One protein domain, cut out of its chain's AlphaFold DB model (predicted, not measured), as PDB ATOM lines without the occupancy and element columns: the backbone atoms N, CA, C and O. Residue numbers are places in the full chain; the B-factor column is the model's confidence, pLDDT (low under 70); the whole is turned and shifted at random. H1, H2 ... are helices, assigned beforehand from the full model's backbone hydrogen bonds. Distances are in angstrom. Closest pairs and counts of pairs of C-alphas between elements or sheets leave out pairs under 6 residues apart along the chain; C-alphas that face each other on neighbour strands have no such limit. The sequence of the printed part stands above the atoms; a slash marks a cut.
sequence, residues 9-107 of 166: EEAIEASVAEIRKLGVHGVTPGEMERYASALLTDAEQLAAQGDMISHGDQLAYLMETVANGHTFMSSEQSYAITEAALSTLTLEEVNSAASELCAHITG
ATOM      1  N   GLU A   9     128.601 103.423 113.550       90.12
ATOM      2  CA  GLU A   9     127.413 104.256 113.806       90.12
ATOM      3  C   GLU A   9     127.459 104.896 115.199       90.12
ATOM      4  O   GLU A   9     127.342 106.114 115.316       90.12
ATOM      5  N   GLU A  10     127.747 104.102 116.236       90.38
ATOM      6  CA  GLU A  10     127.911 104.588 117.617       90.38
ATOM      7  C   GLU A  10     129.039 105.622 117.726       90.38
ATOM      8  O   GLU A  10     128.938 106.601 118.463       90.38
ATOM      9  N   ALA A  11     130.127 105.429 116.975       89.81
ATOM     10  CA  ALA A  11     131.244 106.365 116.971       89.81
ATOM     11  C   ALA A  11     130.866 107.710 116.338       89.81
ATOM     12  O   ALA A  11     131.295 108.757 116.829       89.81
ATOM     13  N   ILE A  12     130.055 107.700 115.276       89.44
ATOM     14  CA  ILE A  12     129.531 108.925 114.666       89.44
ATOM     15  C   ILE A  12     128.552 109.611 115.620       89.44
ATOM     16  O   ILE A  12     128.675 110.816 115.835       89.44
ATOM     17  N   GLU A  13     127.637 108.862 116.237       90.56
ATOM     18  CA  GLU A  13     126.683 109.399 117.212       90.56
ATOM     19  C   GLU A  13     127.398 110.075 118.388       90.56
ATOM     20  O   GLU A  13     127.121 111.237 118.689       90.56
ATOM     21  N   ALA A  14     128.378 109.397 118.991       91.12
ATOM     22  CA  ALA A  14     129.186 109.954 120.071       91.12
ATOM     23  C   ALA A  14     129.939 111.219 119.628       91.12
ATOM     24  O   ALA A  14     129.978 112.207 120.359       91.12
ATOM     25  N   SER A  15     130.495 111.225 118.412       90.12
ATOM     26  CA  SER A  15     131.231 112.382 117.886       90.12
ATOM     27  C   SER A  15     130.320 113.600 117.701       90.12
ATOM     28  O   SER A  15     130.669 114.703 118.116       90.12
ATOM     29  N   VAL A  16     129.129 113.409 117.123       90.44
ATOM     30  CA  VAL A  16     128.141 114.487 116.937       90.44
ATOM     31  C   VAL A  16     127.596 114.973 118.282       90.44
ATOM     32  O   VAL A  16     127.399 116.176 118.465       90.44
ATOM     33  N   ALA A  17     127.380 114.064 119.238       90.50
ATOM     34  CA  ALA A  17     126.937 114.414 120.582       90.50
ATOM     35  C   ALA A  17     127.960 115.298 121.314       90.50
ATOM     36  O   ALA A  17     127.573 116.314 121.891       90.50
ATOM     37  N   GLU A  18     129.254 114.973 121.238       91.56
ATOM     38  CA  GLU A  18     130.314 115.786 121.849       91.56
ATOM     39  C   GLU A  18     130.472 117.153 121.162       91.56
ATOM     40  O   GLU A  18     130.594 118.164 121.852       91.56
ATOM     41  N   ILE A  19     130.363 117.229 119.827       90.81
ATOM     42  CA  ILE A  19     130.348 118.517 119.102       90.81
ATOM     43  C   ILE A  19     129.178 119.386 119.581       90.81
ATOM     44  O   ILE A  19     129.352 120.567 119.877       90.81
ATOM     45  N   ARG A  20     127.977 118.811 119.719       89.31
ATOM     46  CA  ARG A  20     126.815 119.553 120.227       89.31
ATOM     47  C   ARG A  20     127.031 120.021 121.665       89.31
ATOM     48  O   ARG A  20     126.684 121.151 121.995       89.31
ATOM     49  N   LYS A  21     127.591 119.166 122.520       90.88
ATOM     50  CA  LYS A  21     127.875 119.495 123.918       90.88
ATOM     51  C   LYS A  21     128.863 120.658 124.027       90.88
ATOM     52  O   LYS A  21     128.619 121.562 124.823       90.88
ATOM     53  N   LEU A  22     129.904 120.667 123.193       90.50
ATOM     54  CA  LEU A  22     130.854 121.772 123.092       90.50
ATOM     55  C   LEU A  22     130.165 123.074 122.662       90.50
ATOM     56  O   LEU A  22     130.393 124.107 123.277       90.50
ATOM     57  N   GLY A  23     129.274 123.027 121.668       87.44
ATOM     58  CA  GLY A  23     128.532 124.212 121.223       87.44
ATOM     59  C   GLY A  23     127.568 124.783 122.273       87.44
ATOM     60  O   GLY A  23     127.380 125.992 122.334       87.44
ATOM     61  N   VAL A  24     126.962 123.934 123.112       87.88
ATOM     62  CA  VAL A  24     125.987 124.362 124.136       87.88
ATOM     63  C   VAL A  24     126.658 124.832 125.427       87.88
ATOM     64  O   VAL A  24     126.207 125.799 126.034       87.88
ATOM     65  N   HIS A  25     127.694 124.126 125.882       90.19
ATOM     66  CA  HIS A  25     128.315 124.376 127.186       90.19
ATOM     67  C   HIS A  25     129.641 125.132 127.102       90.19
ATOM     68  O   HIS A  25     130.067 125.698 128.108       90.19
ATOM     69  N   GLY A  26     130.272 125.168 125.928       90.62
ATOM     70  CA  GLY A  26     131.589 125.759 125.742       90.62
ATOM     71  C   GLY A  26     132.707 124.968 126.422       90.62
ATOM     72  O   GLY A  26     132.527 123.847 126.903       90.62
ATOM     73  N   VAL A  27     133.882 125.581 126.433       93.50
ATOM     74  CA  VAL A  27     135.099 125.124 127.099       93.50
ATOM     75  C   VAL A  27     135.144 125.707 128.511       93.50
ATOM     76  O   VAL A  27     134.759 126.856 128.746       93.50
ATOM     77  N   THR A  28     135.626 124.921 129.472       94.75
ATOM     78  CA  THR A  28     135.840 125.384 130.851       94.75
ATOM     79  C   THR A  28     137.194 126.097 131.013       94.75
ATOM     80  O   THR A  28     138.136 125.793 130.279       94.75
ATOM     81  N   PRO A  29     137.368 126.983 132.018       92.12
ATOM     82  CA  PRO A  29     138.648 127.664 132.251       92.12
ATOM     83  C   PRO A  29     139.838 126.701 132.394       92.12
ATOM     84  O   PRO A  29     140.886 126.897 131.789       92.12
ATOM     85  N   GLY A  30     139.652 125.594 133.123       93.56
ATOM     86  CA  GLY A  30     140.701 124.586 133.300       93.56
ATOM     87  C   GLY A  30     140.996 123.763 132.038       93.56
ATOM     88  O   GLY A  30     142.087 123.219 131.895       93.56
ATOM     89  N   GLU A  31     140.051 123.639 131.104       94.12
ATOM     90  CA  GLU A  31     140.324 123.056 129.784       94.12
ATOM     91  C   GLU A  31     141.110 124.024 128.908       94.12
ATOM     92  O   GLU A  31     142.100 123.612 128.308       94.12
ATOM     93  N   MET A  32     140.731 125.303 128.910       93.81
ATOM     94  CA  MET A  32     141.438 126.356 128.186       93.81
ATOM     95  C   MET A  32     142.904 126.464 128.626       93.81
ATOM     96  O   MET A  32     143.788 126.461 127.773       93.81
ATOM     97  N   GLU A  33     143.186 126.465 129.931       94.19
ATOM     98  CA  GLU A  33     144.563 126.476 130.454       94.19
ATOM     99  C   GLU A  33     145.373 125.255 129.996       94.19
ATOM    100  O   GLU A  33     146.549 125.374 129.641       94.19
ATOM    101  N   ARG A  34     144.746 124.072 129.954       95.81
ATOM    102  CA  ARG A  34     145.395 122.848 129.462       95.81
ATOM    103  C   ARG A  34     145.701 122.928 127.971       95.81
ATOM    104  O   ARG A  34     146.789 122.524 127.569       95.81
ATOM    105  N   TYR A  35     144.782 123.452 127.161       94.25
ATOM    106  CA  TYR A  35     145.012 123.639 125.729       94.25
ATOM    107  C   TYR A  35     146.098 124.682 125.464       94.25
ATOM    108  O   TYR A  35     146.998 124.416 124.674       94.25
ATOM    109  N   ALA A  36     146.078 125.813 126.170       94.25
ATOM    110  CA  ALA A  36     147.117 126.834 126.065       94.25
ATOM    111  C   ALA A  36     148.500 126.276 126.441       94.25
ATOM    112  O   ALA A  36     149.467 126.473 125.709       94.25
ATOM    113  N   SER A  37     148.582 125.507 127.531       94.94
ATOM    114  CA  SER A  37     149.833 124.869 127.962       94.94
ATOM    115  C   SER A  37     150.350 123.856 126.937       94.94
ATOM    116  O   SER A  37     151.551 123.804 126.672       94.94
ATOM    117  N   ALA A  38     149.457 123.063 126.336       96.19
ATOM    118  CA  ALA A  38     149.819 122.119 125.283       96.19
ATOM    119  C   ALA A  38     150.335 122.842 124.027       96.19
ATOM    120  O   ALA A  38     151.392 122.487 123.517       96.19
ATOM    121  N   LEU A  39     149.648 123.904 123.587       94.81
ATOM    122  CA  LEU A  39     150.067 124.716 122.440       94.81
ATOM    123  C   LEU A  39     151.432 125.375 122.664       94.81
ATOM    124  O   LEU A  39     152.268 125.367 121.763       94.81
ATOM    125  N   LEU A  40     151.680 125.912 123.863       95.19
ATOM    126  CA  LEU A  40     152.983 126.482 124.217       95.19
ATOM    127  C   LEU A  40     154.084 125.427 124.218       95.19
ATOM    128  O   LEU A  40     155.158 125.682 123.685       95.19
ATOM    129  N   THR A  41     153.806 124.242 124.762       96.12
ATOM    130  CA  THR A  41     154.773 123.136 124.783       96.12
ATOM    131  C   THR A  41     155.152 122.711 123.363       96.12
ATOM    132  O   THR A  41     156.330 122.518 123.069       96.12
ATOM    133  N   ASP A  42     154.176 122.602 122.462       94.62
ATOM    134  CA  ASP A  42     154.430 122.246 121.064       94.62
ATOM    135  C   ASP A  42     155.228 123.346 120.345       94.62
ATOM    136  O   ASP A  42     156.193 123.058 119.633       94.62
ATOM    137  N   ALA A  43     154.879 124.618 120.565       92.62
ATOM    138  CA  ALA A  43     155.601 125.749 119.988       92.62
ATOM    139  C   ALA A  43     157.046 125.849 120.514       92.62
ATOM    140  O   ALA A  43     157.963 126.125 119.739       92.62
ATOM    141  N   GLU A  44     157.270 125.578 121.801       94.12
ATOM    142  CA  GLU A  44     158.602 125.529 122.412       94.12
ATOM    143  C   GLU A  44     159.445 124.404 121.800       94.12
ATOM    144  O   GLU A  44     160.602 124.618 121.437       94.12
ATOM    145  N   GLN A  45     158.864 123.216 121.609       93.94
ATOM    146  CA  GLN A  45     159.553 122.101 120.955       93.94
ATOM    147  C   GLN A  45     159.938 122.434 119.510       93.94
ATOM    148  O   GLN A  45     161.055 122.124 119.088       93.94
ATOM    149  N   LEU A  46     159.047 123.089 118.760       90.12
ATOM    150  CA  LEU A  46     159.329 123.542 117.396       90.12
ATOM    151  C   LEU A  46     160.419 124.620 117.355       90.12
ATOM    152  O   LEU A  46     161.237 124.616 116.434       90.12
ATOM    153  N   ALA A  47     160.462 125.518 118.340       90.94
ATOM    154  CA  ALA A  47     161.533 126.501 118.478       90.94
ATOM    155  C   ALA A  47     162.874 125.823 118.797       90.94
ATOM    156  O   ALA A  47     163.859 126.066 118.102       90.94
ATOM    157  N   ALA A  48     162.897 124.893 119.756       91.56
ATOM    158  CA  ALA A  48     164.096 124.150 120.149       91.56
ATOM    159  C   ALA A  48     164.677 123.279 119.019       91.56
ATOM    160  O   ALA A  48     165.872 122.985 119.007       91.56
ATOM    161  N   GLN A  49     163.838 122.852 118.072       88.50
ATOM    162  CA  GLN A  49     164.235 122.056 116.909       88.50
ATOM    163  C   GLN A  49     164.370 122.880 115.621       88.50
ATOM    164  O   GLN A  49     164.662 122.303 114.574       88.50
ATOM    165  N   GLY A  50     164.176 124.203 115.665       80.69
ATOM    166  CA  GLY A  50     164.125 125.052 114.468       80.69
ATOM    167  C   GLY A  50     165.379 124.953 113.593       80.69
ATOM    168  O   GLY A  50     165.281 124.863 112.370       80.69
ATOM    169  N   ASP A  51     166.548 124.844 114.224       81.69
ATOM    170  CA  ASP A  51     167.840 124.718 113.538       81.69
ATOM    171  C   ASP A  51     168.123 123.301 113.006       81.69
ATOM    172  O   ASP A  51     169.068 123.091 112.245       81.69
ATOM    173  N   MET A  52     167.302 122.318 113.386       85.75
ATOM    174  CA  MET A  52     167.445 120.910 112.998       85.75
ATOM    175  C   MET A  52     166.615 120.548 111.754       85.75
ATOM    176  O   MET A  52     166.680 119.411 111.281       85.75
ATOM    177  N   ILE A  53     165.829 121.489 111.217       84.12
ATOM    178  CA  ILE A  53     164.976 121.277 110.041       84.12
ATOM    179  C   ILE A  53     165.847 121.167 108.783       84.12
ATOM    180  O   ILE A  53     166.761 121.965 108.571       84.12
ATOM    181  N   SER A  54     165.548 120.204 107.908       88.94
ATOM    182  CA  SER A  54     166.288 120.043 106.655       88.94
ATOM    183  C   SER A  54     166.089 121.247 105.723       88.94
ATOM    184  O   SER A  54     165.003 121.821 105.641       88.94
ATOM    185  N   HIS A  55     167.114 121.616 104.949       86.56
ATOM    186  CA  HIS A  55     167.007 122.732 103.995       86.56
ATOM    187  C   HIS A  55     165.917 122.523 102.928       86.56
ATOM    188  O   HIS A  55     165.368 123.496 102.413       86.56
ATOM    189  N   GLY A  56     165.597 121.267 102.592       92.50
ATOM    190  CA  GLY A  56     164.505 120.944 101.673       92.50
ATOM    191  C   GLY A  56     163.138 121.286 102.264       92.50
ATOM    192  O   GLY A  56     162.324 121.916 101.591       92.50
ATOM    193  N   ASP A  57     162.924 120.948 103.535       89.44
ATOM    194  CA  ASP A  57     161.674 121.240 104.242       89.44
ATOM    195  C   ASP A  57     161.525 122.741 104.515       89.44
ATOM    196  O   ASP A  57     160.441 123.296 104.342       89.44
ATOM    197  N   GLN A  58     162.626 123.431 104.839       88.19
ATOM    198  CA  GLN A  58     162.640 124.894 104.976       88.19
ATOM    199  C   GLN A  58     162.216 125.589 103.675       88.19
ATOM    200  O   GLN A  58     161.424 126.531 103.703       88.19
ATOM    201  N   LEU A  59     162.715 125.119 102.525       91.94
ATOM    202  CA  LEU A  59     162.339 125.676 101.227       91.94
ATOM    203  C   LEU A  59     160.875 125.381 100.888       91.94
ATOM    204  O   LEU A  59     160.181 126.272 100.405       91.94
ATOM    205  N   ALA A  60     160.394 124.165 101.156       92.31
ATOM    206  CA  ALA A  60     158.994 123.809 100.943       92.31
ATOM    207  C   ALA A  60     158.058 124.695 101.779       92.31
ATOM    208  O   ALA A  60     157.108 125.262 101.239       92.31
ATOM    209  N   TYR A  61     158.385 124.897 103.058       89.38
ATOM    210  CA  TYR A  61     157.634 125.773 103.952       89.38
ATOM    211  C   TYR A  61     157.648 127.240 103.484       89.38
ATOM    212  O   TYR A  61     156.617 127.916 103.480       89.38
ATOM    213  N   LEU A  62     158.794 127.740 103.007       91.00
ATOM    214  CA  LEU A  62     158.891 129.092 102.451       91.00
ATOM    215  C   LEU A  62     158.056 129.243 101.169       91.00
ATOM    216  O   LEU A  62     157.369 130.244 100.981       91.00
ATOM    217  N   MET A  63     158.074 128.243 100.291       94.69
ATOM    218  CA  MET A  63     157.270 128.262  99.067       94.69
ATOM    219  C   MET A  63     155.767 128.228  99.369       94.69
ATOM    220  O   MET A  63     155.005 128.946  98.725       94.69
ATOM    221  N   GLU A  64     155.341 127.434 100.352       93.94
ATOM    222  CA  GLU A  64     153.943 127.353 100.788       93.94
ATOM    223  C   GLU A  64     153.457 128.666 101.417       93.94
ATOM    224  O   GLU A  64     152.400 129.179 101.047       93.94
ATOM    225  N   THR A  65     154.242 129.251 102.324       91.62
ATOM    226  CA  THR A  65     153.892 130.529 102.969       91.62
ATOM    227  C   THR A  65     153.763 131.661 101.950       91.62
ATOM    228  O   THR A  65     152.778 132.401 101.987       91.62
ATOM    229  N   VAL A  66     154.675 131.740 100.975       91.88
ATOM    230  CA  VAL A  66     154.593 132.712  99.870       91.88
ATOM    231  C   VAL A  66     153.371 132.461  98.982       91.88
ATOM    232  O   VAL A  66     152.699 133.419  98.600       91.88
ATOM    233  N   ALA A  67     153.047 131.203  98.671       95.69
ATOM    234  CA  ALA A  67     151.882 130.868  97.849       95.69
ATOM    235  C   ALA A  67     150.552 131.258  98.518       95.69
ATOM    236  O   ALA A  67     149.635 131.711  97.834       95.69
ATOM    237  N   ASN A  68     150.468 131.135  99.845       93.56
ATOM    238  CA  ASN A  68     149.298 131.523 100.635       93.56
ATOM    239  C   ASN A  68     149.262 133.029 100.974       93.56
ATOM    240  O   ASN A  68     148.285 133.505 101.547       93.56
ATOM    241  N   GLY A  69     150.309 133.792 100.631       92.56
ATOM    242  CA  GLY A  69     150.429 135.210 100.989       92.56
ATOM    243  C   GLY A  69     150.628 135.450 102.491       92.56
ATOM    244  O   GLY A  69     150.327 136.535 102.984       92.56
ATOM    245  N   HIS A  70     151.104 134.442 103.224       92.62
ATOM    246  CA  HIS A  70     151.377 134.534 104.654       92.62
ATOM    247  C   HIS A  70     152.765 135.122 104.915       92.62
ATOM    248  O   HIS A  70     153.706 134.932 104.142       92.62
ATOM    249  N   THR A  71     152.911 135.805 106.048       89.62
ATOM    250  CA  THR A  71     154.218 136.268 106.517       89.62
ATOM    251  C   THR A  71     155.043 135.073 106.981       89.62
ATOM    252  O   THR A  71     154.631 134.338 107.876       89.62
ATOM    253  N   PHE A  72     156.221 134.894 106.389       88.00
ATOM    254  CA  PHE A  72     157.185 133.907 106.860       88.00
ATOM    255  C   PHE A  72     157.751 134.322 108.224       88.00
ATOM    256  O   PHE A  72     158.162 135.468 108.406       88.00
ATOM    257  N   MET A  73     157.799 133.377 109.162       88.81
ATOM    258  CA  MET A  73     158.315 133.568 110.519       88.81
ATOM    259  C   MET A  73     159.244 132.412 110.891       88.81
ATOM    260  O   MET A  73     158.980 131.266 110.520       88.81
ATOM    261  N   SER A  74     160.319 132.704 111.632       89.19
ATOM    262  CA  SER A  74     161.150 131.651 112.233       89.19
ATOM    263  C   SER A  74     160.410 130.964 113.385       89.19
ATOM    264  O   SER A  74     159.506 131.550 113.982       89.19
ATOM    265  N   SER A  75     160.802 129.738 113.741       89.19
ATOM    266  CA  SER A  75     160.158 128.994 114.836       89.19
ATOM    267  C   SER A  75     160.203 129.741 116.177       89.19
ATOM    268  O   SER A  75     159.215 129.740 116.904       89.19
ATOM    269  N   GLU A  76     161.297 130.451 116.477       91.19
ATOM    270  CA  GLU A  76     161.407 131.295 117.680       91.19
ATOM    271  C   GLU A  76     160.438 132.487 117.656       91.19
ATOM    272  O   GLU A  76     159.796 132.797 118.658       91.19
ATOM    273  N   GLN A  77     160.295 133.145 116.499       92.44
ATOM    274  CA  GLN A  77     159.337 134.241 116.338       92.44
ATOM    275  C   GLN A  77     157.901 133.735 116.483       92.44
ATOM    276  O   GLN A  77     157.086 134.374 117.143       92.44
ATOM    277  N   SER A  78     157.598 132.578 115.893       91.25
ATOM    278  CA  SER A  78     156.290 131.933 116.012       91.25
ATOM    279  C   SER A  78     155.967 131.578 117.463       91.25
ATOM    280  O   SER A  78     154.835 131.803 117.890       91.25
ATOM    281  N   TYR A  79     156.944 131.107 118.249       93.31
ATOM    282  CA  TYR A  79     156.773 130.871 119.686       93.31
ATOM    283  C   TYR A  79     156.426 132.164 120.441       93.31
ATOM    284  O   TYR A  79     155.397 132.218 121.111       93.31
ATOM    285  N   ALA A  80     157.210 133.232 120.258       94.31
ATOM    286  CA  ALA A  80     156.979 134.508 120.940       94.31
ATOM    287  C   ALA A  80     155.612 135.130 120.599       94.31
ATOM    288  O   ALA A  80     154.926 135.674 121.465       94.31
ATOM    289  N   ILE A  81     155.183 135.033 119.336       94.44
ATOM    290  CA  ILE A  81     153.857 135.510 118.924       94.44
ATOM    291  C   ILE A  81     152.741 134.611 119.464       94.44
ATOM    292  O   ILE A  81     151.696 135.128 119.848       94.44
ATOM    293  N   THR A  82     152.955 133.297 119.549       93.62
ATOM    294  CA  THR A  82     151.979 132.369 120.143       93.62
ATOM    295  C   THR A  82     151.786 132.657 121.631       93.62
ATOM    296  O   THR A  82     150.651 132.729 122.094       93.62
ATOM    297  N   GLU A  83     152.870 132.904 122.371       94.69
ATOM    298  CA  GLU A  83     152.816 133.315 123.778       94.69
ATOM    299  C   GLU A  83     152.046 134.631 123.954       94.69
ATOM    300  O   GLU A  83     151.122 134.712 124.768       94.69
ATOM    301  N   ALA A  84     152.355 135.637 123.131       95.00
ATOM    302  CA  ALA A  84     151.638 136.906 123.148       95.00
ATOM    303  C   ALA A  84     150.143 136.727 122.827       95.00
ATOM    304  O   ALA A  84     149.298 137.261 123.544       95.00
ATOM    305  N   ALA A  85     149.802 135.943 121.801       93.75
ATOM    306  CA  ALA A  85     148.420 135.692 121.405       93.75
ATOM    307  C   ALA A  85     147.624 134.982 122.512       93.75
ATOM    308  O   ALA A  85     146.516 135.410 122.843       93.75
ATOM    309  N   LEU A  86     148.203 133.952 123.139       92.94
ATOM    310  CA  LEU A  86     147.560 133.221 124.234       92.94
ATOM    311  C   LEU A  86     147.332 134.096 125.473       92.94
ATOM    312  O   LEU A  86     146.340 133.902 126.167       92.94
ATOM    313  N   SER A  87     148.192 135.090 125.724       90.88
ATOM    314  CA  SER A  87     148.014 136.033 126.841       90.88
ATOM    315  C   SER A  87     146.828 136.991 126.660       90.88
ATOM    316  O   SER A  87     146.268 137.478 127.642       90.88
ATOM    317  N   THR A  88     146.441 137.263 125.411       94.44
ATOM    318  CA  THR A  88     145.328 138.165 125.075       94.44
ATOM    319  C   THR A  88     143.988 137.454 124.922       94.44
ATOM    320  O   THR A  88     142.956 138.113 124.859       94.44
ATOM    321  N   LEU A  89     144.007 136.126 124.839       92.50
ATOM    322  CA  LEU A  89     142.859 135.310 124.477       92.50
ATOM    323  C   LEU A  89     141.926 135.124 125.678       92.50
ATOM    324  O   LEU A  89     142.361 134.727 126.760       92.50
ATOM    325  N   THR A  90     140.636 135.405 125.488       94.00
ATOM    326  CA  THR A  90     139.623 135.304 126.552       94.00
ATOM    327  C   THR A  90     138.740 134.068 126.391       94.00
ATOM    328  O   THR A  90     138.567 133.533 125.293       94.00
ATOM    329  N   LEU A  91     138.160 133.594 127.497       93.56
ATOM    330  CA  LEU A  91     137.282 132.420 127.488       93.56
ATOM    331  C   LEU A  91     136.002 132.686 126.683       93.56
ATOM    332  O   LEU A  91     135.477 131.800 126.010       93.56
ATOM    333  N   GLU A  92     135.504 133.917 126.749       93.62
ATOM    334  CA  GLU A  92     134.306 134.369 126.056       93.62
ATOM    335  C   GLU A  92     134.482 134.295 124.535       93.62
ATOM    336  O   GLU A  92     133.606 133.775 123.844       93.62
ATOM    337  N   GLU A  93     135.627 134.746 124.015       93.88
ATOM    338  CA  GLU A  93     135.950 134.683 122.584       93.88
ATOM    339  C   GLU A  93     136.046 133.235 122.091       93.88
ATOM    340  O   GLU A  93     135.486 132.897 121.046       93.88
ATOM    341  N   VAL A  94     136.687 132.357 122.870       93.50
ATOM    342  CA  VAL A  94     136.795 130.926 122.541       93.50
ATOM    343  C   VAL A  94     135.424 130.270 122.501       93.50
ATOM    344  O   VAL A  94     135.121 129.526 121.570       93.50
ATOM    345  N   ASN A  95     134.574 130.552 123.488       94.12
ATOM    346  CA  ASN A  95     133.240 129.970 123.560       94.12
ATOM    347  C   ASN A  95     132.312 130.508 122.464       94.12
ATOM    348  O   ASN A  95     131.513 129.743 121.922       94.12
ATOM    349  N   SER A  96     132.454 131.781 122.081       93.56
ATOM    350  CA  SER A  96     131.755 132.343 120.920       93.56
ATOM    351  C   SER A  96     132.166 131.628 119.634       93.56
ATOM    352  O   SER A  96     131.310 131.123 118.909       93.56
ATOM    353  N   ALA A  97     133.472 131.490 119.388       92.50
ATOM    354  CA  ALA A  97     133.992 130.799 118.210       92.50
ATOM    355  C   ALA A  97     133.595 129.311 118.180       92.50
ATOM    356  O   ALA A  97     133.241 128.776 117.128       92.50
ATOM    357  N   ALA A  98     133.602 128.636 119.336       90.75
ATOM    358  CA  ALA A  98     133.160 127.250 119.457       90.75
ATOM    359  C   ALA A  98     131.672 127.097 119.109       90.75
ATOM    360  O   ALA A  98     131.306 126.167 118.388       90.75
ATOM    361  N   SER A  99     130.823 128.019 119.572       90.69
ATOM    362  CA  SER A  99     129.395 128.043 119.242       90.69
ATOM    363  C   SER A  99     129.162 128.251 117.743       90.69
ATOM    364  O   SER A  99     128.432 127.474 117.124       90.69
ATOM    365  N   GLU A 100     129.844 129.222 117.127       90.94
ATOM    366  CA  GLU A 100     129.755 129.491 115.684       90.94
ATOM    367  C   GLU A 100     130.182 128.282 114.841       90.94
ATOM    368  O   GLU A 100     129.471 127.871 113.917       90.94
ATOM    369  N   LEU A 101     131.310 127.657 115.193       89.81
ATOM    370  CA  LEU A 101     131.809 126.468 114.507       89.81
ATOM    371  C   LEU A 101     130.842 125.284 114.655       89.81
ATOM    372  O   LEU A 101     130.536 124.600 113.676       89.81
ATOM    373  N   CYS A 102     130.326 125.046 115.863       88.06
ATOM    374  CA  CYS A 102     129.377 123.962 116.111       88.06
ATOM    375  C   CYS A 102     128.049 124.196 115.381       88.06
ATOM    376  O   CYS A 102     127.483 123.244 114.836       88.06
ATOM    377  N   ALA A 103     127.571 125.441 115.315       86.69
ATOM    378  CA  ALA A 103     126.381 125.808 114.557       86.69
ATOM    379  C   ALA A 103     126.558 125.527 113.059       86.69
ATOM    380  O   ALA A 103     125.662 124.956 112.438       86.69
ATOM    381  N   HIS A 104     127.732 125.842 112.502       85.25
ATOM    382  CA  HIS A 104     128.059 125.550 111.107       85.25
ATOM    383  C   HIS A 104     128.096 124.042 110.807       85.25
ATOM    384  O   HIS A 104     127.566 123.601 109.791       85.25
ATOM    385  N   ILE A 105     128.688 123.240 111.696       83.31
ATOM    386  CA  ILE A 105     128.838 121.788 111.498       83.31
ATOM    387  C   ILE A 105     127.504 121.045 111.647       83.31
ATOM    388  O   ILE A 105     127.245 120.077 110.934       83.31
ATOM    389  N   THR A 106     126.666 121.462 112.596       80.19
ATOM    390  CA  THR A 106     125.447 120.721 112.965       80.19
ATOM    391  C   THR A 106     124.177 121.228 112.285       80.19
ATOM    392  O   THR A 106     123.137 120.589 112.437       80.19
ATOM    393  N   GLY A 107     124.231 122.356 111.566       68.56
ATOM    394  CA  GLY A 107     123.041 122.988 110.986       68.56
ATOM    395  C   GLY A 107     122.056 123.512 112.041       68.56
ATOM    396  O   GLY A 107     120.888 123.741 111.752       68.56
TER     397      GLY A 107
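This is residues 9 to 107 of the 166 residues of an uncharacterized protein of Thalassiosira oceanica (UniProt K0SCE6). Picture an open staple: the longest helix, H2, and the shorter H4 lie side by side as its bar, a second pair, H1 and H5, turns off at one end of the bar, and H3 hangs on loops at the other end. The space between the H1 and H5 end and H3 is empty, and residues 9 to 15 of H1 stick out, as do residues 52 to 57 at the link into H3. The printed part has 99 residues with five named helices, H1 to H5 in chain order, and no named strand; the class is all helix. The whole is loose, with a radius of gyration of the C-alphas of 17.5 A, and spans 44 by 30 by 25 A.

Start with the longest helix, H2, residues 29 to 48: find C-alpha 29 at (138.648, 127.664, 132.251); from there it runs 28.4 A to C-alpha 48 at (164.096, 124.150, 120.149). Look next at H4, residues 75 to 88, 20.2 A long. H5, residues 91 to 106, measures 22.1 A and ends at C-alpha 106 at (125.447, 120.721, 112.965). H1, residues 9 to 25, measures 24.2 A and begins at C-alpha 9 at (127.413, 104.256, 113.806). H3, residues 55 to 67, measures 18.2 A.

Begin at Ala 47 and Ser 75, the closest C-alphas of H2 and H4, 4.6 A apart. These helices touch and run opposite ways at a shallow tilt of 16 degrees. At the other end of H2, the C-alphas of Pro 29 and Leu 91 are 6.9 A apart, the closest of H2 and H5. H2 and H5 are close but not clearly touching, with 2 pairs of C-alphas within 8 A, and about perpendicular at 88 degrees. Go on to Gly 23 and Ser 99, where the closest C-alphas of H1 and H5 are 4.4 A apart; H1 and H5 touch and run opposite ways at a steep tilt of 39 degrees. H3 touches no helix, and its centre is 20.4 A from the mean of the C-alphas. In the backbones of H1, H2, H3, H4 and H5 every O i to N i+4 pair is within hydrogen-bond range.

The two C-alphas farthest apart are those of Val 24 and His 55, at 45.7 A. The printed part has no cut. The links H1 to H2 and H4 to H5 are tight, those from H2 to H3 and from H3 to H4 are short, and no link is long. In the B-factor column you will find a mean pLDDT of 91.1 for the printed part, with residue 107 alone under 70.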